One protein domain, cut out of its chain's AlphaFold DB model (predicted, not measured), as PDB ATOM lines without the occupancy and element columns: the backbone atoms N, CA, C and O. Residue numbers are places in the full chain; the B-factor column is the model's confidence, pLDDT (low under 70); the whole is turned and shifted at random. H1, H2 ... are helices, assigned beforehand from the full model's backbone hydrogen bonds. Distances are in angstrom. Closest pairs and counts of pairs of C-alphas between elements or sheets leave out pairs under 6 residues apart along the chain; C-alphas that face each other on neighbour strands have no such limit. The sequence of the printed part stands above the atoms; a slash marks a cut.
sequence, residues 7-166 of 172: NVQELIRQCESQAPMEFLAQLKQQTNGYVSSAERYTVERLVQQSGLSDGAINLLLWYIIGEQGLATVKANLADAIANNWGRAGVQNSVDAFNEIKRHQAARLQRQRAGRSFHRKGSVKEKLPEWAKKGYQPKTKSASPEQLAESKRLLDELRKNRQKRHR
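What this domain is: This is residues 7 to 166 of the 172 residues of the protein "Replication initiation and membrane attachment protein DnaB" of Lactobacillus coleohominis DSM 14060 (UniProt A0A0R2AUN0). The longest helix, H6, begins inside a body of crossed helices, with H4 in its core and H1, H2, H3, H5 and the first part of H6 packed round it, and its last residues, 109 to 115, stick out as an arm. From there the long unnamed stretch 116 to 143 folds back toward the body and leads to H7, whose residues 151 to 165 stick out away from the H6 arm. The printed part has 160 residues with seven named helices, H1 to H7 in chain order, and no named strand; the class is all helix. The whole is elongated, spanning 71 by 37 by 26 A, and only just loose, close to compact, with a radius of gyration of the C-alphas of 18.3 A.

Where its parts are: Find C-alpha 93 at (156.033, 171.063, 100.696); from there H6, residues 93 to 115, runs 33.4 A to C-alpha 115 at (125.923, 185.210, 98.243). Look back along the chain for H5, residues 75 to 88, 19.7 A; H4, residues 54 to 67, 18.6 A; H3, residues 37 to 49, 18.0 A; H2, residues 20 to 30, 15.5 A; and H1, residues 7 to 17, 15.4 A. Beyond H6, H7, residues 144 to 165, runs 32.0 A and ends at C-alpha 165, at (177.383, 162.380, 124.933).

How they stand to each other: Start at Ser 93: H6 touches H4 with residues 93 to 97 alone, the closest C-alphas being those of Ala 56 and Ser 93, 4.2 A apart, at a steep tilt of 38 degrees, the same way. H6 touches H1 too, closest at the C-alphas of Ile 12 and Ser 93, 5.9 A. H5 and H6 only just touch, with 3 pairs of C-alphas within 8 A, closest at Trp 85 and Ala 96, 7.2 A, about perpendicular at 83 degrees. H4 is the hub and touches five helices; its closest C-alphas to H1 are those of Gly 55 and Glu 16, 4.2 A apart. H2 and H4 touch at a shallow tilt of 25 degrees, the same way, closest at the C-alphas of Pro 20 and Asn 58, 5.5 A. H2 and H3 form a helical hairpin, with the C-alphas of Met 21 and Val 43 closest, 6.6 A apart. H3 and H5 touch at the C-alphas of Thr 42 and Ala 75, 5.4 A. H7 touches no helix but is near H2. In all seven helices every O i to N i+4 pair is within hydrogen-bond range.

The domain as a whole: The two C-alphas farthest apart are those of Lys 120 and Arg 166, 72.2 A. The printed part has no cut. The link from H6 to H7, 28 residues, is long. The pLDDT is under 70 in residues 111 to 154 and 156 to 166.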
ATOM      1  N   ASN A   7     159.373 184.791  98.631       74.25
ATOM      2  CA  ASN A   7     159.018 184.473 100.013       74.25
ATOM      3  C   ASN A   7     158.441 183.052 100.175       74.25
ATOM      4  O   ASN A   7     158.609 182.432 101.221       74.25
ATOM      5  N   VAL A   8     157.756 182.530  99.153       75.00
ATOM      6  CA  VAL A   8     157.212 181.163  99.156       75.00
ATOM      7  C   VAL A   8     158.309 180.150  98.855       75.00
ATOM      8  O   VAL A   8     158.316 179.080  99.454       75.00
ATOM      9  N   GLN A   9     159.248 180.478  97.966       76.50
ATOM     10  CA  GLN A   9     160.398 179.613  97.697       76.50
ATOM     11  C   GLN A   9     161.276 179.453  98.941       76.50
ATOM     12  O   GLN A   9     161.685 178.341  99.265       76.50
ATOM     13  N   GLU A  10     161.510 180.548  99.665       80.56
ATOM     14  CA  GLU A  10     162.265 180.528 100.916       80.56
ATOM     15  C   GLU A  10     161.528 179.740 102.011       80.56
ATOM     16  O   GLU A  10     162.140 178.915 102.686       80.56
ATOM     17  N   LEU A  11     160.204 179.903 102.135       82.94
ATOM     18  CA  LEU A  11     159.390 179.088 103.044       82.94
ATOM     19  C   LEU A  11     159.505 177.592 102.720       82.94
ATOM     20  O   LEU A  11     159.784 176.794 103.609       82.94
ATOM     21  N   ILE A  12     159.324 177.219 101.452       83.75
ATOM     22  CA  ILE A  12     159.453 175.835 100.978       83.75
ATOM     23  C   ILE A  12     160.838 175.284 101.321       83.75
ATOM     24  O   ILE A  12     160.949 174.192 101.870       83.75
ATOM     25  N   ARG A  13     161.898 176.060 101.079       84.75
ATOM     26  CA  ARG A  13     163.268 175.661 101.405       84.75
ATOM     27  C   ARG A  13     163.455 175.406 102.899       84.75
ATOM     28  O   ARG A  13     164.075 174.411 103.266       84.75
ATOM     29  N   GLN A  14     162.923 176.279 103.750       84.31
ATOM     30  CA  GLN A  14     162.978 176.095 105.201       84.31
ATOM     31  C   GLN A  14     162.231 174.826 105.612       84.31
ATOM     32  O   GLN A  14     162.812 173.989 106.299       84.31
ATOM     33  N   CYS A  15     161.012 174.632 105.101       86.69
ATOM     34  CA  CYS A  15     160.222 173.432 105.354       86.69
ATOM     35  C   CYS A  15     160.943 172.146 104.922       86.69
ATOM     36  O   CYS A  15     160.932 171.182 105.671       86.69
ATOM     37  N   GLU A  16     161.604 172.104 103.769       88.50
ATOM     38  CA  GLU A  16     162.329 170.897 103.330       88.50
ATOM     39  C   GLU A  16     163.637 170.657 104.111       88.50
ATOM     40  O   GLU A  16     164.118 169.532 104.202       88.50
ATOM     41  N   SER A  17     164.240 171.708 104.672       88.31
ATOM     42  CA  SER A  17     165.552 171.629 105.337       88.31
ATOM     43  C   SER A  17     165.509 171.308 106.834       88.31
ATOM     44  O   SER A  17     166.550 171.009 107.423       88.31
ATOM     45  N   GLN A  18     164.341 171.411 107.472       88.06
ATOM     46  CA  GLN A  18     164.198 171.322 108.926       88.06
ATOM     47  C   GLN A  18     163.353 170.120 109.341       88.06
ATOM     48  O   GLN A  18     162.367 169.779 108.700       88.06
ATOM     49  N   ALA A  19     163.696 169.510 110.475       93.69
ATOM     50  CA  ALA A  19     162.854 168.476 111.065       93.69
ATOM     51  C   ALA A  19     161.552 169.090 111.631       93.69
ATOM     52  O   ALA A  19     161.607 170.191 112.196       93.69
ATOM     53  N   PRO A  20     160.409 168.376 111.597       95.12
ATOM     54  CA  PRO A  20     159.114 168.891 112.051       95.12
ATOM     55  C   PRO A  20     159.071 169.463 113.459       95.12
ATOM     56  O   PRO A  20     158.449 170.496 113.719       95.12
ATOM     57  N   MET A  21     159.786 168.820 114.374       96.25
ATOM     58  CA  MET A  21     159.856 169.262 115.758       96.25
ATOM     59  C   MET A  21     160.661 170.567 115.918       96.25
ATOM     60  O   MET A  21     160.262 171.448 116.681       96.25
ATOM     61  N   GLU A  22     161.755 170.721 115.166       91.50
ATOM     62  CA  GLU A  22     162.588 171.935 115.176       91.50
ATOM     63  C   GLU A  22     161.838 173.116 114.548       91.50
ATOM     64  O   GLU A  22     161.837 174.223 115.089       91.50
ATOM     65  N   PHE A  23     161.141 172.869 113.438       93.19
ATOM     66  CA  PHE A  23     160.344 173.883 112.754       93.19
ATOM     67  C   PHE A  23     159.191 174.387 113.630       93.19
ATOM     68  O   PHE A  23     158.980 175.597 113.749       93.19
ATOM     69  N   LEU A  24     158.478 173.482 114.315       92.75
ATOM     70  CA  LEU A  24     157.447 173.871 115.278       92.75
ATOM     71  C   LEU A  24     158.024 174.755 116.391       92.75
ATOM     72  O   LEU A  24     157.421 175.768 116.746       92.75
ATOM     73  N   ALA A  25     159.185 174.394 116.944       89.69
ATOM     74  CA  ALA A  25     159.833 175.193 117.978       89.69
ATOM     75  C   ALA A  25     160.164 176.606 117.478       89.69
ATOM     76  O   ALA A  25     159.863 177.579 118.171       89.69
ATOM     77  N   GLN A  26     160.692 176.726 116.258       87.06
ATOM     78  CA  GLN A  26     160.976 178.014 115.626       87.06
ATOM     79  C   GLN A  26     159.708 178.862 115.445       87.06
ATOM     80  O   GLN A  26     159.705 180.037 115.817       87.06
ATOM     81  N   LEU A  27     158.615 178.280 114.938       85.38
ATOM     82  CA  LEU A  27     157.335 178.988 114.798       85.38
ATOM     83  C   LEU A  27     156.831 179.509 116.147       85.38
ATOM     84  O   LEU A  27     156.405 180.657 116.262       85.38
ATOM     85  N   LYS A  28     156.909 178.677 117.189       86.56
ATOM     86  CA  LYS A  28     156.435 179.042 118.527       86.56
ATOM     87  C   LYS A  28     157.295 180.150 119.128       86.56
ATOM     88  O   LYS A  28     156.730 181.090 119.682       86.56
ATOM     89  N   GLN A  29     158.616 180.111 118.938       82.06
ATOM     90  CA  GLN A  29     159.519 181.193 119.346       82.06
ATOM     91  C   GLN A  29     159.167 182.526 118.673       82.06
ATOM     92  O   GLN A  29     159.085 183.545 119.354       82.06
ATOM     93  N   GLN A  30     158.875 182.522 117.367       78.94
ATOM     94  CA  GLN A  30     158.455 183.726 116.633       78.94
ATOM     95  C   GLN A  30     157.140 184.321 117.161       78.94
ATOM     96  O   GLN A  30     156.921 185.529 117.068       78.94
ATOM     97  N   THR A  31     156.266 183.487 117.728       77.62
ATOM     98  CA  THR A  31     155.004 183.914 118.349       77.62
ATOM     99  C   THR A  31     155.099 184.118 119.867       77.62
ATOM    100  O   THR A  31     154.061 184.209 120.518       77.62
ATOM    101  N   ASN A  32     156.305 184.172 120.454       80.75
ATOM    102  CA  ASN A  32     156.523 184.264 121.909       80.75
ATOM    103  C   ASN A  32     155.860 183.127 122.721       80.75
ATOM    104  O   ASN A  32     155.426 183.313 123.856       80.75
ATOM    105  N   GLY A  33     155.781 181.933 122.137       83.06
ATOM    106  CA  GLY A  33     155.235 180.727 122.749       83.06
ATOM    107  C   GLY A  33     156.276 179.624 122.932       83.06
ATOM    108  O   GLY A  33     157.421 179.725 122.500       83.06
ATOM    109  N   TYR A  34     155.844 178.524 123.545       89.81
ATOM    110  CA  TYR A  34     156.644 177.316 123.743       89.81
ATOM    111  C   TYR A  34     155.897 176.090 123.219       89.81
ATOM    112  O   TYR A  34     154.666 176.084 123.159       89.81
ATOM    113  N   VAL A  35     156.633 175.039 122.851       92.62
ATOM    114  CA  VAL A  35     156.030 173.771 122.419       92.62
ATOM    115  C   VAL A  35     155.544 172.994 123.639       92.62
ATOM    116  O   VAL A  35     156.344 172.586 124.488       92.62
ATOM    117  N   SER A  36     154.235 172.782 123.729       95.00
ATOM    118  CA  SER A  36     153.634 171.955 124.776       95.00
ATOM    119  C   SER A  36     153.854 170.459 124.517       95.00
ATOM    120  O   SER A  36     154.081 170.035 123.384       95.00
ATOM    121  N   SER A  37     153.745 169.627 125.556       94.38
ATOM    122  CA  SER A  37     153.875 168.166 125.417       94.38
ATOM    123  C   SER A  37     152.829 167.563 124.472       94.38
ATOM    124  O   SER A  37     153.146 166.647 123.720       94.38
ATOM    125  N   ALA A  38     151.612 168.114 124.454       94.12
ATOM    126  CA  ALA A  38     150.560 167.691 123.530       94.12
ATOM    127  C   ALA A  38     150.921 167.986 122.064       94.12
ATOM    128  O   ALA A  38     150.647 167.177 121.178       94.12
ATOM    129  N   GLU A  39     151.565 169.125 121.802       96.50
ATOM    130  CA  GLU A  39     152.032 169.475 120.460       96.50
ATOM    131  C   GLU A  39     153.209 168.601 120.021       96.50
ATOM    132  O   GLU A  39     153.213 168.163 118.875       96.50
ATOM    133  N   ARG A  40     154.149 168.275 120.927       96.44
ATOM    134  CA  ARG A  40     155.226 167.307 120.632       96.44
ATOM    135  C   ARG A  40     154.652 165.977 120.176       96.44
ATOM    136  O   ARG A  40     154.919 165.552 119.060       96.44
ATOM    137  N   TYR A  41     153.767 165.409 120.994       95.94
ATOM    138  CA  TYR A  41     153.110 164.145 120.686       95.94
ATOM    139  C   TYR A  41     152.354 164.200 119.353       95.94
ATOM    140  O   TYR A  41     152.422 163.269 118.557       95.94
ATOM    141  N   THR A  42     151.666 165.314 119.075       96.94
ATOM    142  CA  THR A  42     150.960 165.508 117.802       96.94
ATOM    143  C   THR A  42     151.922 165.476 116.615       96.94
ATOM    144  O   THR A  42     151.656 164.779 115.641       96.94
ATOM    145  N   VAL A  43     153.048 166.194 116.687       96.38
ATOM    146  CA  VAL A  43     154.046 166.221 115.608       96.38
ATOM    147  C   VAL A  43     154.722 164.866 115.437       96.38
ATOM    148  O   VAL A  43     154.815 164.378 114.315       96.38
ATOM    149  N   GLU A  44     155.145 164.229 116.527       95.00
ATOM    150  CA  GLU A  44     155.752 162.895 116.490       95.00
ATOM    151  C   GLU A  44     154.814 161.877 115.836       95.00
ATOM    152  O   GLU A  44     155.228 161.108 114.969       95.00
ATOM    153  N   ARG A  45     153.526 161.922 116.188       95.12
ATOM    154  CA  ARG A  45     152.514 161.057 115.588       95.12
ATOM    155  C   ARG A  45     152.312 161.345 114.101       95.12
ATOM    156  O   ARG A  45     152.193 160.399 113.329       95.12
ATOM    157  N   LEU A  46     152.305 162.612 113.680       94.75
ATOM    158  CA  LEU A  46     152.222 162.966 112.257       94.75
ATOM    159  C   LEU A  46     153.402 162.394 111.471       94.75
ATOM    160  O   LEU A  46     153.183 161.784 110.428       94.75
ATOM    161  N   VAL A  47     154.624 162.528 111.987       94.69
ATOM    162  CA  VAL A  47     155.829 161.972 111.350       94.69
ATOM    163  C   VAL A  47     155.727 160.453 111.207       94.69
ATOM    164  O   VAL A  47     156.053 159.904 110.162       94.69
ATOM    165  N   GLN A  48     155.226 159.764 112.233       92.31
ATOM    166  CA  GLN A  48     155.160 158.301 112.239       92.31
ATOM    167  C   GLN A  48     153.993 157.726 111.424       92.31
ATOM    168  O   GLN A  48     154.128 156.645 110.857       92.31
ATOM    169  N   GLN A  49     152.836 158.396 111.399       90.44
ATOM    170  CA  GLN A  49     151.579 157.791 110.932       90.44
ATOM    171  C   GLN A  49     151.001 158.421 109.663       90.44
ATOM    172  O   GLN A  49     150.194 157.780 108.995       90.44
ATOM    173  N   SER A  50     151.362 159.662 109.319       87.81
ATOM    174  CA  SER A  50     150.709 160.360 108.200       87.81
ATOM    175  C   SER A  50     151.203 159.926 106.817       87.81
ATOM    176  O   SER A  50     150.494 160.128 105.834       87.81
ATOM    177  N   GLY A  51     152.417 159.371 106.726       87.81
ATOM    178  CA  GLY A  51     153.081 159.085 105.448       87.81
ATOM    179  C   GLY A  51     153.497 160.335 104.658       87.81
ATOM    180  O   GLY A  51     153.924 160.216 103.512       87.81
ATOM    181  N   LEU A  52     153.367 161.528 105.247       92.50
ATOM    182  CA  LEU A  52     153.808 162.792 104.663       92.50
ATOM    183  C   LEU A  52     155.311 162.991 104.893       92.50
ATOM    184  O   LEU A  52     155.848 162.568 105.914       92.50
ATOM    185  N   SER A  53     155.981 163.690 103.975       94.50
ATOM    186  CA  SER A  53     157.362 164.130 104.203       94.50
ATOM    187  C   SER A  53     157.450 165.198 105.292       94.50
ATOM    188  O   SER A  53     156.500 165.949 105.534       94.50
ATOM    189  N   ASP A  54     158.639 165.339 105.874       94.44
ATOM    190  CA  ASP A  54     158.963 166.409 106.820       94.44
ATOM    191  C   ASP A  54     158.624 167.798 106.256       94.44
ATOM    192  O   ASP A  54     158.026 168.618 106.954       94.44
ATOM    193  N   GLY A  55     158.902 168.036 104.969       93.12
ATOM    194  CA  GLY A  55     158.556 169.277 104.276       93.12
ATOM    195  C   GLY A  55     157.054 169.547 104.223       93.12
ATOM    196  O   GLY A  55     156.611 170.667 104.503       93.12
ATOM    197  N   ALA A  56     156.248 168.527 103.921       95.81
ATOM    198  CA  ALA A  56     154.795 168.651 103.958       95.81
ATOM    199  C   ALA A  56     154.301 168.907 105.392       95.81
ATOM    200  O   ALA A  56     153.532 169.841 105.617       95.81
ATOM    201  N   ILE A  57     154.787 168.157 106.385       96.56
ATOM    202  CA  ILE A  57     154.406 168.352 107.794       96.56
ATOM    203  C   ILE A  57     154.768 169.768 108.263       96.56
ATOM    204  O   ILE A  57     153.943 170.442 108.877       96.56
ATOM    205  N   ASN A  58     155.947 170.277 107.916       95.69
ATOM    206  CA  ASN A  58     156.345 171.650 108.228       95.69
ATOM    207  C   ASN A  58     155.386 172.678 107.652       95.69
ATOM    208  O   ASN A  58     154.968 173.606 108.348       95.69
ATOM    209  N   LEU A  59     154.958 172.486 106.409       95.12
ATOM    210  CA  LEU A  59     154.010 173.403 105.805       95.12
ATOM    211  C   LEU A  59     152.616 173.326 106.447       95.12
ATOM    212  O   LEU A  59     151.938 174.349 106.560       95.12
ATOM    213  N   LEU A  60     152.207 172.150 106.936       95.12
ATOM    214  CA  LEU A  60     151.001 171.982 107.753       95.12
ATOM    215  C   LEU A  60     151.099 172.800 109.048       95.12
ATOM    216  O   LEU A  60     150.156 173.511 109.401       95.12
ATOM    217  N   LEU A  61     152.240 172.739 109.738       95.00
ATOM    218  CA  LEU A  61     152.476 173.482 110.979       95.00
ATOM    219  C   LEU A  61     152.464 174.996 110.744       95.00
ATOM    220  O   LEU A  61     151.786 175.727 111.472       95.00
ATOM    221  N   TRP A  62     153.149 175.457 109.692       93.12
ATOM    222  CA  TRP A  62     153.118 176.859 109.271       93.12
ATOM    223  C   TRP A  62     151.692 177.314 108.947       93.12
ATOM    224  O   TRP A  62     151.272 178.391 109.368       93.12
ATOM    225  N   TYR A  63     150.914 176.479 108.256       91.25
ATOM    226  CA  TYR A  63     149.531 176.794 107.918       91.25
ATOM    227  C   TYR A  63     148.643 176.943 109.164       91.25
ATOM    228  O   TYR A  63     147.844 177.875 109.246       91.25
ATOM    229  N   ILE A  64     148.790 176.065 110.159       91.62
ATOM    230  CA  ILE A  64     148.013 176.125 111.406       91.62
ATOM    231  C   ILE A  64     148.383 177.361 112.239       91.62
ATOM    232  O   ILE A  64     147.495 178.100 112.670       91.62
ATOM    233  N   ILE A  65     149.676 177.597 112.471       86.88
ATOM    234  CA  ILE A  65     150.124 178.667 113.375       86.88
ATOM    235  C   ILE A  65     150.127 180.026 112.675       86.88
ATOM    236  O   ILE A  65     149.594 180.998 113.204       86.88
ATOM    237  N   GLY A  66     150.714 180.102 111.482       80.81
ATOM    238  CA  GLY A  66     150.914 181.349 110.748       80.81
ATOM    239  C   GLY A  66     149.666 181.820 110.006       80.81
ATOM    240  O   GLY A  66     149.243 182.961 110.177       80.81
ATOM    241  N   GLU A  67     149.061 180.952 109.190       79.56
ATOM    242  CA  GLU A  67     147.956 181.350 108.301       79.56
ATOM    243  C   GLU A  67     146.587 181.298 108.998       79.56
ATOM    244  O   GLU A  67     145.778 182.211 108.835       79.56
ATOM    245  N   GLN A  68     146.304 180.262 109.800       81.81
ATOM    246  CA  GLN A  68     145.076 180.218 110.609       81.81
ATOM    247  C   GLN A  68     145.183 181.023 111.912       81.81
ATOM    248  O   GLN A  68     144.156 181.292 112.538       81.81
ATOM    249  N   GLY A  69     146.394 181.416 112.320       82.69
ATOM    250  CA  GLY A  69     146.622 182.197 113.537       82.69
ATOM    251  C   GLY A  69     146.352 181.419 114.827       82.69
ATOM    252  O   GLY A  69     146.044 182.026 115.853       82.69
ATOM    253  N   LEU A  70     146.399 180.082 114.792       85.75
ATOM    254  CA  LEU A  70     146.165 179.269 115.980       85.75
ATOM    255  C   LEU A  70     147.425 179.233 116.847       85.75
ATOM    256  O   LEU A  70     148.500 178.857 116.395       85.75
ATOM    257  N   ALA A  71     147.275 179.551 118.132       88.06
ATOM    258  CA  ALA A  71     148.389 179.510 119.077       88.06
ATOM    259  C   ALA A  71     148.910 178.086 119.343       88.06
ATOM    260  O   ALA A  71     150.020 177.930 119.852       88.06
ATOM    261  N   THR A  72     148.112 177.052 119.048       89.94
ATOM    262  CA  THR A  72     148.449 175.648 119.304       89.94
ATOM    263  C   THR A  72     148.064 174.725 118.155       89.94
ATOM    264  O   THR A  72     147.030 174.900 117.503       89.94
ATOM    265  N   VAL A  73     148.880 173.689 117.949       92.94
ATOM    266  CA  VAL A  73     148.593 172.611 116.993       92.94
ATOM    267  C   VAL A  73     147.695 171.570 117.659       92.94
ATOM    268  O   VAL A  73     148.144 170.745 118.449       92.94
ATOM    269  N   LYS A  74     146.393 171.621 117.360       93.62
ATOM    270  CA  LYS A  74     145.413 170.660 117.885       93.62
ATOM    271  C   LYS A  74     145.492 169.345 117.109       93.62
ATOM    272  O   LYS A  74     145.261 169.354 115.902       93.62
ATOM    273  N   ALA A  75     145.701 168.235 117.819       93.50
ATOM    274  CA  ALA A  75     145.762 166.870 117.287       93.50
ATOM    275  C   ALA A  75     144.703 166.581 116.208       93.50
ATOM    276  O   ALA A  75     145.045 166.379 115.049       93.50
ATOM    277  N   ASN A  76     143.417 166.686 116.558       93.31
ATOM    278  CA  ASN A  76     142.314 166.361 115.645       93.31
ATOM    279  C   ASN A  76     142.317 167.202 114.358       93.31
ATOM    280  O   ASN A  76     141.961 166.709 113.292       93.31
ATOM    281  N   LEU A  77     142.698 168.482 114.450       93.94
ATOM    282  CA  LEU A  77     142.782 169.357 113.280       93.94
ATOM    283  C   LEU A  77     143.955 168.949 112.390       93.94
ATOM    284  O   LEU A  77     143.801 168.865 111.174       93.94
ATOM    285  N   ALA A  78     145.113 168.700 113.001       95.06
ATOM    286  CA  ALA A  78     146.314 168.303 112.288       95.06
ATOM    287  C   ALA A  78     146.105 166.962 111.568       95.06
ATOM    288  O   ALA A  78     146.384 166.865 110.376       95.06
ATOM    289  N   ASP A  79     145.499 165.981 112.245       94.44
ATOM    290  CA  ASP A  79     145.144 164.685 111.661       94.44
ATOM    291  C   ASP A  79     144.144 164.842 110.508       94.44
ATOM    292  O   ASP A  79     144.283 164.205 109.467       94.44
ATOM    293  N   ALA A  80     143.127 165.699 110.655       94.44
ATOM    294  CA  ALA A  80     142.141 165.925 109.599       94.44
ATOM    295  C   ALA A  80     142.781 166.515 108.332       94.44
ATOM    296  O   ALA A  80     142.466 166.078 107.221       94.44
ATOM    297  N   ILE A  81     143.693 167.479 108.494       93.88
ATOM    298  CA  ILE A  81     144.435 168.073 107.376       93.88
ATOM    299  C   ILE A  81     145.365 167.030 106.753       93.88
ATOM    300  O   ILE A  81     145.321 166.844 105.539       93.88
ATOM    301  N   ALA A  82     146.133 166.303 107.566       94.06
ATOM    302  CA  ALA A  82     147.056 165.276 107.092       94.06
ATOM    303  C   ALA A  82     146.333 164.166 106.313       94.06
ATOM    304  O   ALA A  82     146.738 163.824 105.206       94.06
ATOM    305  N   ASN A  83     145.196 163.680 106.818       94.50
ATOM    306  CA  ASN A  83     144.364 162.696 106.122       94.50
ATOM    307  C   ASN A  83     143.772 163.238 104.813       94.50
ATOM    308  O   ASN A  83     143.584 162.495 103.848       94.50
ATOM    309  N   ASN A  84     143.427 164.527 104.757       93.50
ATOM    310  CA  ASN A  84     142.988 165.145 103.509       93.50
ATOM    311  C   ASN A  84     144.137 165.218 102.493       93.50
ATOM    312  O   ASN A  84     143.940 164.899 101.326       93.50
ATOM    313  N   TRP A  85     145.333 165.583 102.945       95.06
ATOM    314  CA  TRP A  85     146.533 165.674 102.116       95.06
ATOM    315  C   TRP A  85     147.004 164.317 101.602       95.06
ATOM    316  O   TRP A  85     147.284 164.199 100.412       95.06
ATOM    317  N   GLY A  86     146.971 163.280 102.439       92.75
ATOM    318  CA  GLY A  86     147.237 161.908 102.009       92.75
ATOM    319  C   GLY A  86     146.282 161.464 100.897       92.75
ATOM    320  O   GLY A  86     146.717 160.941  99.876       92.75
ATOM    321  N   ARG A  87     144.980 161.768 101.023       91.88
ATOM    322  CA  ARG A  87     143.985 161.490  99.966       91.88
ATOM    323  C   ARG A  87     144.176 162.336  98.707       91.88
ATOM    324  O   ARG A  87     143.831 161.884  97.620       91.88
ATOM    325  N   ALA A  88     144.701 163.550  98.848       91.25
ATOM    326  CA  ALA A  88     145.013 164.438  97.734       91.25
ATOM    327  C   ALA A  88     146.353 164.108  97.047       91.25
ATOM    328  O   ALA A  88     146.677 164.739  96.044       91.25
ATOM    329  N   GLY A  89     147.116 163.133  97.558       91.94
ATOM    330  CA  GLY A  89     148.412 162.742  97.002       91.94
ATOM    331  C   GLY A  89     149.537 163.741  97.290       91.94
ATOM    332  O   GLY A  89     150.496 163.812  96.531       91.94
ATOM    333  N   VAL A  90     149.423 164.527  98.362       92.25
ATOM    334  CA  VAL A  90     150.460 165.484  98.773       92.25
ATOM    335  C   VAL A  90     151.668 164.727  99.317       92.25
ATOM    336  O   VAL A  90     151.539 163.995 100.297       92.25
ATOM    337  N   GLN A  91     152.843 164.934  98.719       86.81
ATOM    338  CA  GLN A  91     154.073 164.251  99.139       86.81
ATOM    339  C   GLN A  91     155.143 165.194  99.686       86.81
ATOM    340  O   GLN A  91     155.883 164.805 100.582       86.81
ATOM    341  N   ASN A  92     155.227 166.425  99.189       89.19
ATOM    342  CA  ASN A  92     156.260 167.402  99.555       89.19
ATOM    343  C   ASN A  92     155.648 168.766  99.915       89.19
ATOM    344  O   ASN A  92     154.435 168.977  99.810       89.19
ATOM    345  N   SER A  93     156.487 169.710 100.348       87.12
ATOM    346  CA  SER A  93     156.033 171.063 100.696       87.12
ATOM    347  C   SER A  93     155.429 171.822  99.506       87.12
ATOM    348  O   SER A  93     154.479 172.582  99.682       87.12
ATOM    349  N   VAL A  94     155.900 171.606  98.275       88.88
ATOM    350  CA  VAL A  94     155.334 172.268  97.084       88.88
ATOM    351  C   VAL A  94     153.890 171.811  96.855       88.88
ATOM    352  O   VAL A  94     153.000 172.642  96.645       88.88
ATOM    353  N   ASP A  95     153.636 170.508  96.952       90.06
ATOM    354  CA  ASP A  95     152.298 169.929  96.818       90.06
ATOM    355  C   ASP A  95     151.374 170.407  97.939       90.06
ATOM    356  O   ASP A  95     150.242 170.823  97.682       90.06
ATOM    357  N   ALA A  96     151.880 170.437  99.174       91.81
ATOM    358  CA  ALA A  96     151.150 170.945 100.329       91.81
ATOM    359  C   ALA A  96     150.738 172.413 100.127       91.81
ATOM    360  O   ALA A  96     149.595 172.792 100.394       91.81
ATOM    361  N   PHE A  97     151.639 173.241  99.588       89.75
ATOM    362  CA  PHE A  97     151.355 174.643  99.293       89.75
ATOM    363  C   PHE A  97     150.242 174.784  98.249       89.75
ATOM    364  O   PHE A  97     149.315 175.587  98.408       89.75
ATOM    365  N   ASN A  98     150.306 173.984  97.186       88.62
ATOM    366  CA  ASN A  98     149.291 173.976  96.139       88.62
ATOM    367  C   ASN A  98     147.926 173.529  96.674       88.62
ATOM    368  O   ASN A  98     146.909 174.150  96.346       88.62
ATOM    369  N   GLU A  99     147.894 172.524  97.547       91.56
ATOM    370  CA  GLU A  99     146.658 172.041  98.161       91.56
ATOM    371  C   GLU A  99     146.041 173.089  99.100       91.56
ATOM    372  O   GLU A  99     144.832 173.331  99.048       91.56
ATOM    373  N   ILE A 100     146.857 173.819  99.874       88.00
ATOM    374  CA  ILE A 100     146.389 174.973 100.662       88.00
ATOM    375  C   ILE A 100     145.726 176.005  99.742       88.00
ATOM    376  O   ILE A 100     144.601 176.442 100.008       88.00
ATOM    377  N   LYS A 101     146.381 176.380  98.634       86.88
ATOM    378  CA  LYS A 101     145.826 177.350  97.675       86.88
ATOM    379  C   LYS A 101     144.508 176.872  97.076       86.88
ATOM    380  O   LYS A 101     143.552 177.650  97.007       86.88
ATOM    381  N   ARG A 102     144.438 175.602  96.674       86.88
ATOM    382  CA  ARG A 102     143.229 174.982  96.123       86.88
ATOM    383  C   ARG A 102     142.082 175.026  97.128       86.88
ATOM    384  O   ARG A 102     140.982 175.463  96.786       86.88
ATOM    385  N   HIS A 103     142.346 174.641  98.374       84.19
ATOM    386  CA  HIS A 103     141.346 174.631  99.436       84.19
ATOM    387  C   HIS A 103     140.814 176.043  99.737       84.19
ATOM    388  O   HIS A 103     139.603 176.248  99.869       84.19
ATOM    389  N   GLN A 104     141.693 177.050  99.769       80.62
ATOM    390  CA  GLN A 104     141.285 178.445  99.953       80.62
ATOM    391  C   GLN A 104     140.439 178.970  98.779       80.62
ATOM    392  O   GLN A 104     139.397 179.590  99.007       80.62
ATOM    393  N   ALA A 105     140.830 178.679  97.534       78.56
ATOM    394  CA  ALA A 105     140.078 179.074  96.342       78.56
ATOM    395  C   ALA A 105     138.674 178.444  96.306       78.56
ATOM    396  O   ALA A 105     137.689 179.139  96.047       78.56
ATOM    397  N   ALA A 106     138.561 177.157  96.644       77.81
ATOM    398  CA  ALA A 106     137.274 176.468  96.745       77.81
ATOM    399  C   ALA A 106     136.371 177.094  97.824       77.81
ATOM    400  O   ALA A 106     135.165 177.262  97.618       77.81
ATOM    401  N   ARG A 107     136.949 177.505  98.962       77.00
ATOM    402  CA  ARG A 107     136.220 178.190 100.040       77.00
ATOM    403  C   ARG A 107     135.659 179.542  99.583       77.00
ATOM    404  O   ARG A 107     134.496 179.836  99.849       77.00
ATOM    405  N   LEU A 108     136.448 180.324  98.844       73.56
ATOM    406  CA  LEU A 108     136.026 181.603  98.254       73.56
ATOM    407  C   LEU A 108     134.904 181.422  97.220       73.56
ATOM    408  O   LEU A 108     133.926 182.168  97.237       73.56
ATOM    409  N   GLN A 109     135.006 180.421  96.340       73.25
ATOM    410  CA  GLN A 109     133.965 180.148  95.343       73.25
ATOM    411  C   GLN A 109     132.632 179.764  95.993       73.25
ATOM    412  O   GLN A 109     131.597 180.320  95.625       73.25
ATOM    413  N   ARG A 110     132.642 178.901  97.019       72.50
ATOM    414  CA  ARG A 110     131.423 178.545  97.769       72.50
ATOM    415  C   ARG A 110     130.796 179.750  98.473       72.50
ATOM    416  O   ARG A 110     129.580 179.915  98.439       72.50
ATOM    417  N   GLN A 111     131.613 180.627  99.058       64.38
ATOM    418  CA  GLN A 111     131.127 181.856  99.693       64.38
ATOM    419  C   GLN A 111     130.498 182.846  98.700       64.38
ATOM    420  O   GLN A 111     129.576 183.572  99.074       64.38
ATOM    421  N   ARG A 112     130.980 182.881  97.452       61.06
ATOM    422  CA  ARG A 112     130.400 183.689  96.368       61.06
ATOM    423  C   ARG A 112     129.105 183.078  95.832       61.06
ATOM    424  O   ARG A 112     128.133 183.803  95.653       61.06
ATOM    425  N   ALA A 113     129.061 181.756  95.660       60.38
ATOM    426  CA  ALA A 113     127.863 181.040  95.221       60.38
ATOM    427  C   ALA A 113     126.703 181.178  96.227       60.38
ATOM    428  O   ALA A 113     125.574 181.436  95.824       60.38
ATOM    429  N   GLY A 114     126.985 181.124  97.536       56.38
ATOM    430  CA  GLY A 114     125.981 181.349  98.587       56.38
ATOM    431  C   GLY A 114     125.502 182.804  98.720       56.38
ATOM    432  O   GLY A 114     124.405 183.047  99.216       56.38
ATOM    433  N   ARG A 115     126.289 183.781  98.246       51.22
ATOM    434  CA  ARG A 115     125.923 185.210  98.243       51.22
ATOM    435  C   ARG A 115     125.218 185.678  96.975       51.22
ATOM    436  O   ARG A 115     124.591 186.731  96.998       51.22
ATOM    437  N   SER A 116     125.246 184.888  95.902       48.81
ATOM    438  CA  SER A 116     124.530 185.215  94.663       48.81
ATOM    439  C   SER A 116     123.004 185.208  94.826       48.81
ATOM    440  O   SER A 116     122.320 185.828  94.020       48.81
ATOM    441  N   PHE A 117     122.461 184.553  95.859       50.94
ATOM    442  CA  PHE A 117     121.015 184.535  96.109       50.94
ATOM    443  C   PHE A 117     120.528 185.728  96.955       50.94
ATOM    444  O   PHE A 117     119.340 186.030  96.966       50.94
ATOM    445  N   HIS A 118     121.426 186.453  97.637       49.44
ATOM    446  CA  HIS A 118     121.052 187.548  98.535       49.44
ATOM    447  C   HIS A 118     122.002 188.753  98.405       49.44
ATOM    448  O   HIS A 118     123.023 188.846  99.079       49.44
ATOM    449  N   ARG A 119     121.551 189.726  97.602       42.44
ATOM    450  CA  ARG A 119     121.955 191.145  97.540       42.44
ATOM    451  C   ARG A 119     123.219 191.546  96.764       42.44
ATOM    452  O   ARG A 119     124.361 191.413  97.190       42.44
ATOM    453  N   LYS A 120     122.910 192.282  95.691       45.50
ATOM    454  CA  LYS A 120     123.621 193.429  95.113       45.50
ATOM    455  C   LYS A 120     124.081 194.388  96.227       45.50
ATOM    456  O   LYS A 120     123.279 195.109  96.812       45.50
ATOM    457  N   GLY A 121     125.369 194.375  96.528       40.12
ATOM    458  CA  GLY A 121     126.021 195.284  97.464       40.12
ATOM    459  C   GLY A 121     127.515 195.035  97.373       40.12
ATOM    460  O   GLY A 121     127.969 193.919  97.597       40.12
ATOM    461  N   SER A 122     128.269 196.035  96.936       45.28
ATOM    462  CA  SER A 122     129.705 195.965  96.673       45.28
ATOM    463  C   SER A 122     130.499 195.627  97.938       45.28
ATOM    464  O   SER A 122     130.996 196.513  98.631       45.28
ATOM    465  N   VAL A 123     130.637 194.334  98.238       46.06
ATOM    466  CA  VAL A 123     131.555 193.841  99.263       46.06
ATOM    467  C   VAL A 123     132.949 193.802  98.641       46.06
ATOM    468  O   VAL A 123     133.292 192.900  97.880       46.06
ATOM    469  N   LYS A 124     133.765 194.816  98.943       50.91
ATOM    470  CA  LYS A 124     135.215 194.753  98.724       50.91
ATOM    471  C   LYS A 124     135.785 193.727  99.705       50.91
ATOM    472  O   LYS A 124     136.085 194.054 100.850       50.91
ATOM    473  N   GLU A 125     135.857 192.467  99.290       48.16
ATOM    474  CA  GLU A 125     136.329 191.389 100.158       48.16
ATOM    475  C   GLU A 125     137.844 191.328 100.248       48.16
ATOM    476  O   GLU A 125     138.571 191.358  99.254       48.16
ATOM    477  N   LYS A 126     138.293 191.223 101.495       49.41
ATOM    478  CA  LYS A 126     139.679 191.073 101.910       49.41
ATOM    479  C   LYS A 126     140.211 189.735 101.395       49.41
ATOM    480  O   LYS A 126     140.033 188.702 102.031       49.41
ATOM    481  N   LEU A 127     140.877 189.776 100.242       41.97
ATOM    482  CA  LEU A 127     141.870 188.771  99.872       41.97
ATOM    483  C   LEU A 127     142.825 188.571 101.066       41.97
ATOM    484  O   LEU A 127     143.235 189.580 101.657       41.97
ATOM    485  N   PRO A 128     143.186 187.326 101.435       49.25
ATOM    486  CA  PRO A 128     144.277 187.104 102.373       49.25
ATOM    487  C   PRO A 128     145.545 187.752 101.805       49.25
ATOM    488  O   PRO A 128     145.724 187.835 100.588       49.25
ATOM    489  N   GLU A 129     146.399 188.275 102.679       44.81
ATOM    490  CA  GLU A 129     147.485 189.180 102.283       44.81
ATOM    491  C   GLU A 129     148.458 188.528 101.275       44.81
ATOM    492  O   GLU A 129     149.065 189.247 100.489       44.81
ATOM    493  N   TRP A 130     148.544 187.188 101.218       48.03
ATOM    494  CA  TRP A 130     149.368 186.419 100.270       48.03
ATOM    495  C   TRP A 130     148.848 186.376  98.833       48.03
ATOM    496  O   TRP A 130     149.616 186.126  97.903       48.03
ATOM    497  N   ALA A 131     147.561 186.665  98.630       43.78
ATOM    498  CA  ALA A 131     146.951 186.804  97.310       43.78
ATOM    499  C   ALA A 131     147.090 188.232  96.740       43.78
ATOM    500  O   ALA A 131     146.652 188.495  95.618       43.78
ATOM    501  N   LYS A 132     147.701 189.159  97.492       45.09
ATOM    502  CA  LYS A 132     148.084 190.490  97.009       45.09
ATOM    503  C   LYS A 132     149.533 190.448  96.509       45.09
ATOM    504  O   LYS A 132     150.397 189.858  97.153       45.09
ATOM    505  N   LYS A 133     149.822 191.085  95.365       36.12
ATOM    506  CA  LYS A 133     151.210 191.319  94.916       36.12
ATOM    507  C   LYS A 133     151.963 192.059  96.038       36.12
ATOM    508  O   LYS A 133     151.554 193.161  96.385       36.12
ATOM    509  N   GLY A 134     153.024 191.458  96.587       39.94
ATOM    510  CA  GLY A 134     153.850 192.055  97.653       39.94
ATOM    511  C   GLY A 134     153.627 191.516  99.075       39.94
ATOM    512  O   GLY A 134     153.895 192.230 100.037       39.94
ATOM    513  N   TYR A 135     153.126 190.289  99.237       39.31
ATOM    514  CA  TYR A 135     152.928 189.682 100.557       39.31
ATOM    515  C   TYR A 135     154.211 189.512 101.368       39.31
ATOM    516  O   TYR A 135     155.122 188.783 100.980       39.31
ATOM    517  N   GLN A 136     154.198 190.116 102.549       42.16
ATOM    518  CA  GLN A 136     155.087 189.814 103.661       42.16
ATOM    519  C   GLN A 136     154.296 188.923 104.636       42.16
ATOM    520  O   GLN A 136     153.224 189.349 105.087       42.16
ATOM    521  N   PRO A 137     154.749 187.697 104.956       41.06
ATOM    522  CA  PRO A 137     154.097 186.888 105.978       41.06
ATOM    523  C   PRO A 137     154.028 187.674 107.288       41.06
ATOM    524  O   PRO A 137     155.017 188.250 107.728       41.06
ATOM    525  N   LYS A 138     152.858 187.689 107.939       41.62
ATOM    526  CA  LYS A 138     152.672 188.292 109.273       41.62
ATOM    527  C   LYS A 138     153.293 187.436 110.386       41.62
ATOM    528  O   LYS A 138     152.789 187.398 111.500       41.62
ATOM    529  N   THR A 139     154.393 186.753 110.109       41.44
ATOM    530  CA  THR A 139     155.376 186.467 111.147       41.44
ATOM    531  C   THR A 139     156.105 187.782 111.345       41.44
ATOM    532  O   THR A 139     156.667 188.290 110.378       41.44
ATOM    533  N   LYS A 140     156.062 188.384 112.540       37.00
ATOM    534  CA  LYS A 140     156.963 189.507 112.836       37.00
ATOM    535  C   LYS A 140     158.356 189.058 112.400       37.00
ATOM    536  O   LYS A 140     158.850 188.068 112.939       37.00
ATOM    537  N   SER A 141     158.923 189.695 111.377       40.31
ATOM    538  CA  SER A 141     160.301 189.446 110.976       40.31
ATOM    539  C   SER A 141     161.119 189.618 112.244       40.31
ATOM    540  O   SER A 141     161.107 190.703 112.824       40.31
ATOM    541  N   ALA A 142     161.693 188.524 112.747       45.72
ATOM    542  CA  ALA A 142     162.502 188.578 113.949       45.72
ATOM    543  C   ALA A 142     163.553 189.670 113.723       45.72
ATOM    544  O   ALA A 142     164.195 189.696 112.668       45.72
ATOM    545  N   SER A 143     163.677 190.614 114.658       46.06
ATOM    546  CA  SER A 143     164.716 191.641 114.557       46.06
ATOM    547  C   SER A 143     166.084 190.954 114.425       46.06
ATOM    548  O   SER A 143     166.257 189.849 114.950       46.06
ATOM    549  N   PRO A 144     167.076 191.561 113.754       46.91
ATOM    550  CA  PRO A 144     168.404 190.960 113.590       46.91
ATOM    551  C   PRO A 144     169.038 190.519 114.923       46.91
ATOM    552  O   PRO A 144     169.733 189.506 114.962       46.91
ATOM    553  N   GLU A 145     168.716 191.198 116.030       49.22
ATOM    554  CA  GLU A 145     169.070 190.769 117.391       49.22
ATOM    555  C   GLU A 145     168.415 189.445 117.808       49.22
ATOM    556  O   GLU A 145     169.099 188.552 118.298       49.22
ATOM    557  N   GLN A 146     167.120 189.260 117.541       42.53
ATOM    558  CA  GLN A 146     166.397 188.031 117.889       42.53
ATOM    559  C   GLN A 146     166.858 186.829 117.048       42.53
ATOM    560  O   GLN A 146     166.891 185.700 117.537       42.53
ATOM    561  N   LEU A 147     167.275 187.059 115.796       45.47
ATOM    562  CA  LEU A 147     167.927 186.035 114.970       45.47
ATOM    563  C   LEU A 147     169.316 185.660 115.500       45.47
ATOM    564  O   LEU A 147     169.675 184.482 115.482       45.47
ATOM    565  N   ALA A 148     170.101 186.635 115.962       61.72
ATOM    566  CA  ALA A 148     171.411 186.378 116.554       61.72
ATOM    567  C   ALA A 148     171.291 185.612 117.881       61.72
ATOM    568  O   ALA A 148     172.064 184.687 118.133       61.72
ATOM    569  N   GLU A 149     170.289 185.944 118.692       56.75
ATOM    570  CA  GLU A 149     170.003 185.275 119.959       56.75
ATOM    571  C   GLU A 149     169.476 183.847 119.752       56.75
ATOM    572  O   GLU A 149     169.987 182.910 120.362       56.75
ATOM    573  N   SER A 150     168.560 183.640 118.799       44.75
ATOM    574  CA  SER A 150     168.081 182.303 118.414       44.75
ATOM    575  C   SER A 150     169.221 181.415 117.894       44.75
ATOM    576  O   SER A 150     169.353 180.260 118.304       44.75
ATOM    577  N   LYS A 151     170.125 181.965 117.068       59.31
ATOM    578  CA  LYS A 151     171.329 181.246 116.615       59.31
ATOM    579  C   LYS A 151     172.273 180.891 117.764       59.31
ATOM    580  O   LYS A 151     172.817 179.789 117.764       59.31
ATOM    581  N   ARG A 152     172.457 181.785 118.741       67.38
ATOM    582  CA  ARG A 152     173.267 181.514 119.941       67.38
ATOM    583  C   ARG A 152     172.650 180.417 120.802       67.38
ATOM    584  O   ARG A 152     173.366 179.511 121.214       67.38
ATOM    585  N   LEU A 153     171.334 180.450 120.999       58.97
ATOM    586  CA  LEU A 153     170.614 179.440 121.771       58.97
ATOM    587  C   LEU A 153     170.693 178.053 121.107       58.97
ATOM    588  O   LEU A 153     170.909 177.047 121.780       58.97
ATOM    589  N   LEU A 154     170.592 177.995 119.776       55.56
ATOM    590  CA  LEU A 154     170.776 176.759 119.008       55.56
ATOM    591  C   LEU A 154     172.211 176.213 119.107       55.56
ATOM    592  O   LEU A 154     172.399 174.999 119.210       55.56
ATOM    593  N   ASP A 155     173.223 177.083 119.098       71.56
ATOM    594  CA  ASP A 155     174.627 176.689 119.279       71.56
ATOM    595  C   ASP A 155     174.893 176.160 120.700       71.56
ATOM    596  O   ASP A 155     175.577 175.148 120.883       71.56
ATOM    597  N   GLU A 156     174.281 176.784 121.707       65.81
ATOM    598  CA  GLU A 156     174.372 176.364 123.104       65.81
ATOM    599  C   GLU A 156     173.725 174.990 123.330       65.81
ATOM    600  O   GLU A 156     174.350 174.099 123.914       65.81
ATOM    601  N   LEU A 157     172.526 174.761 122.786       56.75
ATOM    602  CA  LEU A 157     171.851 173.461 122.849       56.75
ATOM    603  C   LEU A 157     172.663 172.360 122.152       56.75
ATOM    604  O   LEU A 157     172.775 171.250 122.680       56.75
ATOM    605  N   ARG A 158     173.296 172.661 121.009       64.00
ATOM    606  CA  ARG A 158     174.190 171.727 120.297       64.00
ATOM    607  C   ARG A 158     175.432 171.378 121.117       64.00
ATOM    608  O   ARG A 158     175.769 170.198 121.233       64.00
ATOM    609  N   LYS A 159     176.078 172.368 121.740       65.00
ATOM    610  CA  LYS A 159     177.229 172.158 122.638       65.00
ATOM    611  C   LYS A 159     176.851 171.364 123.884       65.00
ATOM    612  O   LYS A 159     177.587 170.463 124.282       65.00
ATOM    613  N   ASN A 160     175.694 171.647 124.478       58.91
ATOM    614  CA  ASN A 160     175.226 170.927 125.658       58.91
ATOM    615  C   ASN A 160     174.896 169.460 125.326       58.91
ATOM    616  O   ASN A 160     175.216 168.557 126.097       58.91
ATOM    617  N   ARG A 161     174.354 169.195 124.129       52.28
ATOM    618  CA  ARG A 161     174.107 167.834 123.627       52.28
ATOM    619  C   ARG A 161     175.403 167.049 123.383       52.28
ATOM    620  O   ARG A 161     175.461 165.869 123.716       52.28
ATOM    621  N   GLN A 162     176.459 167.698 122.882       54.62
ATOM    622  CA  GLN A 162     177.785 167.080 122.718       54.62
ATOM    623  C   GLN A 162     178.480 166.791 124.055       54.62
ATOM    624  O   GLN A 162     179.117 165.749 124.195       54.62
ATOM    625  N   LYS A 163     178.323 167.664 125.061       53.16
ATOM    626  CA  LYS A 163     178.859 167.429 126.413       53.16
ATOM    627  C   LYS A 163     178.189 166.240 127.106       53.16
ATOM    628  O   LYS A 163     178.882 165.428 127.708       53.16
ATOM    629  N   ARG A 164     176.868 166.080 126.961       52.06
ATOM    630  CA  ARG A 164     176.136 164.931 127.527       52.06
ATOM    631  C   ARG A 164     176.525 163.596 126.890       52.06
ATOM    632  O   ARG A 164     176.490 162.580 127.568       52.06
ATOM    633  N   HIS A 165     176.951 163.597 125.627       47.62
ATOM    634  CA  HIS A 165     177.383 162.380 124.933       47.62
ATOM    635  C   HIS A 165     178.840 161.973 125.235       47.62
ATOM    636  O   HIS A 165     179.247 160.866 124.895       47.62
ATOM    637  N   ARG A 166     179.623 162.851 125.879       46.56
ATOM    638  CA  ARG A 166     181.044 162.632 126.208       46.56
ATOM    639  C   ARG A 166     181.290 162.339 127.698       46.56
ATOM    640  O   ARG A 166     182.437 162.181 128.089       46.56
TER     641      ARG A 166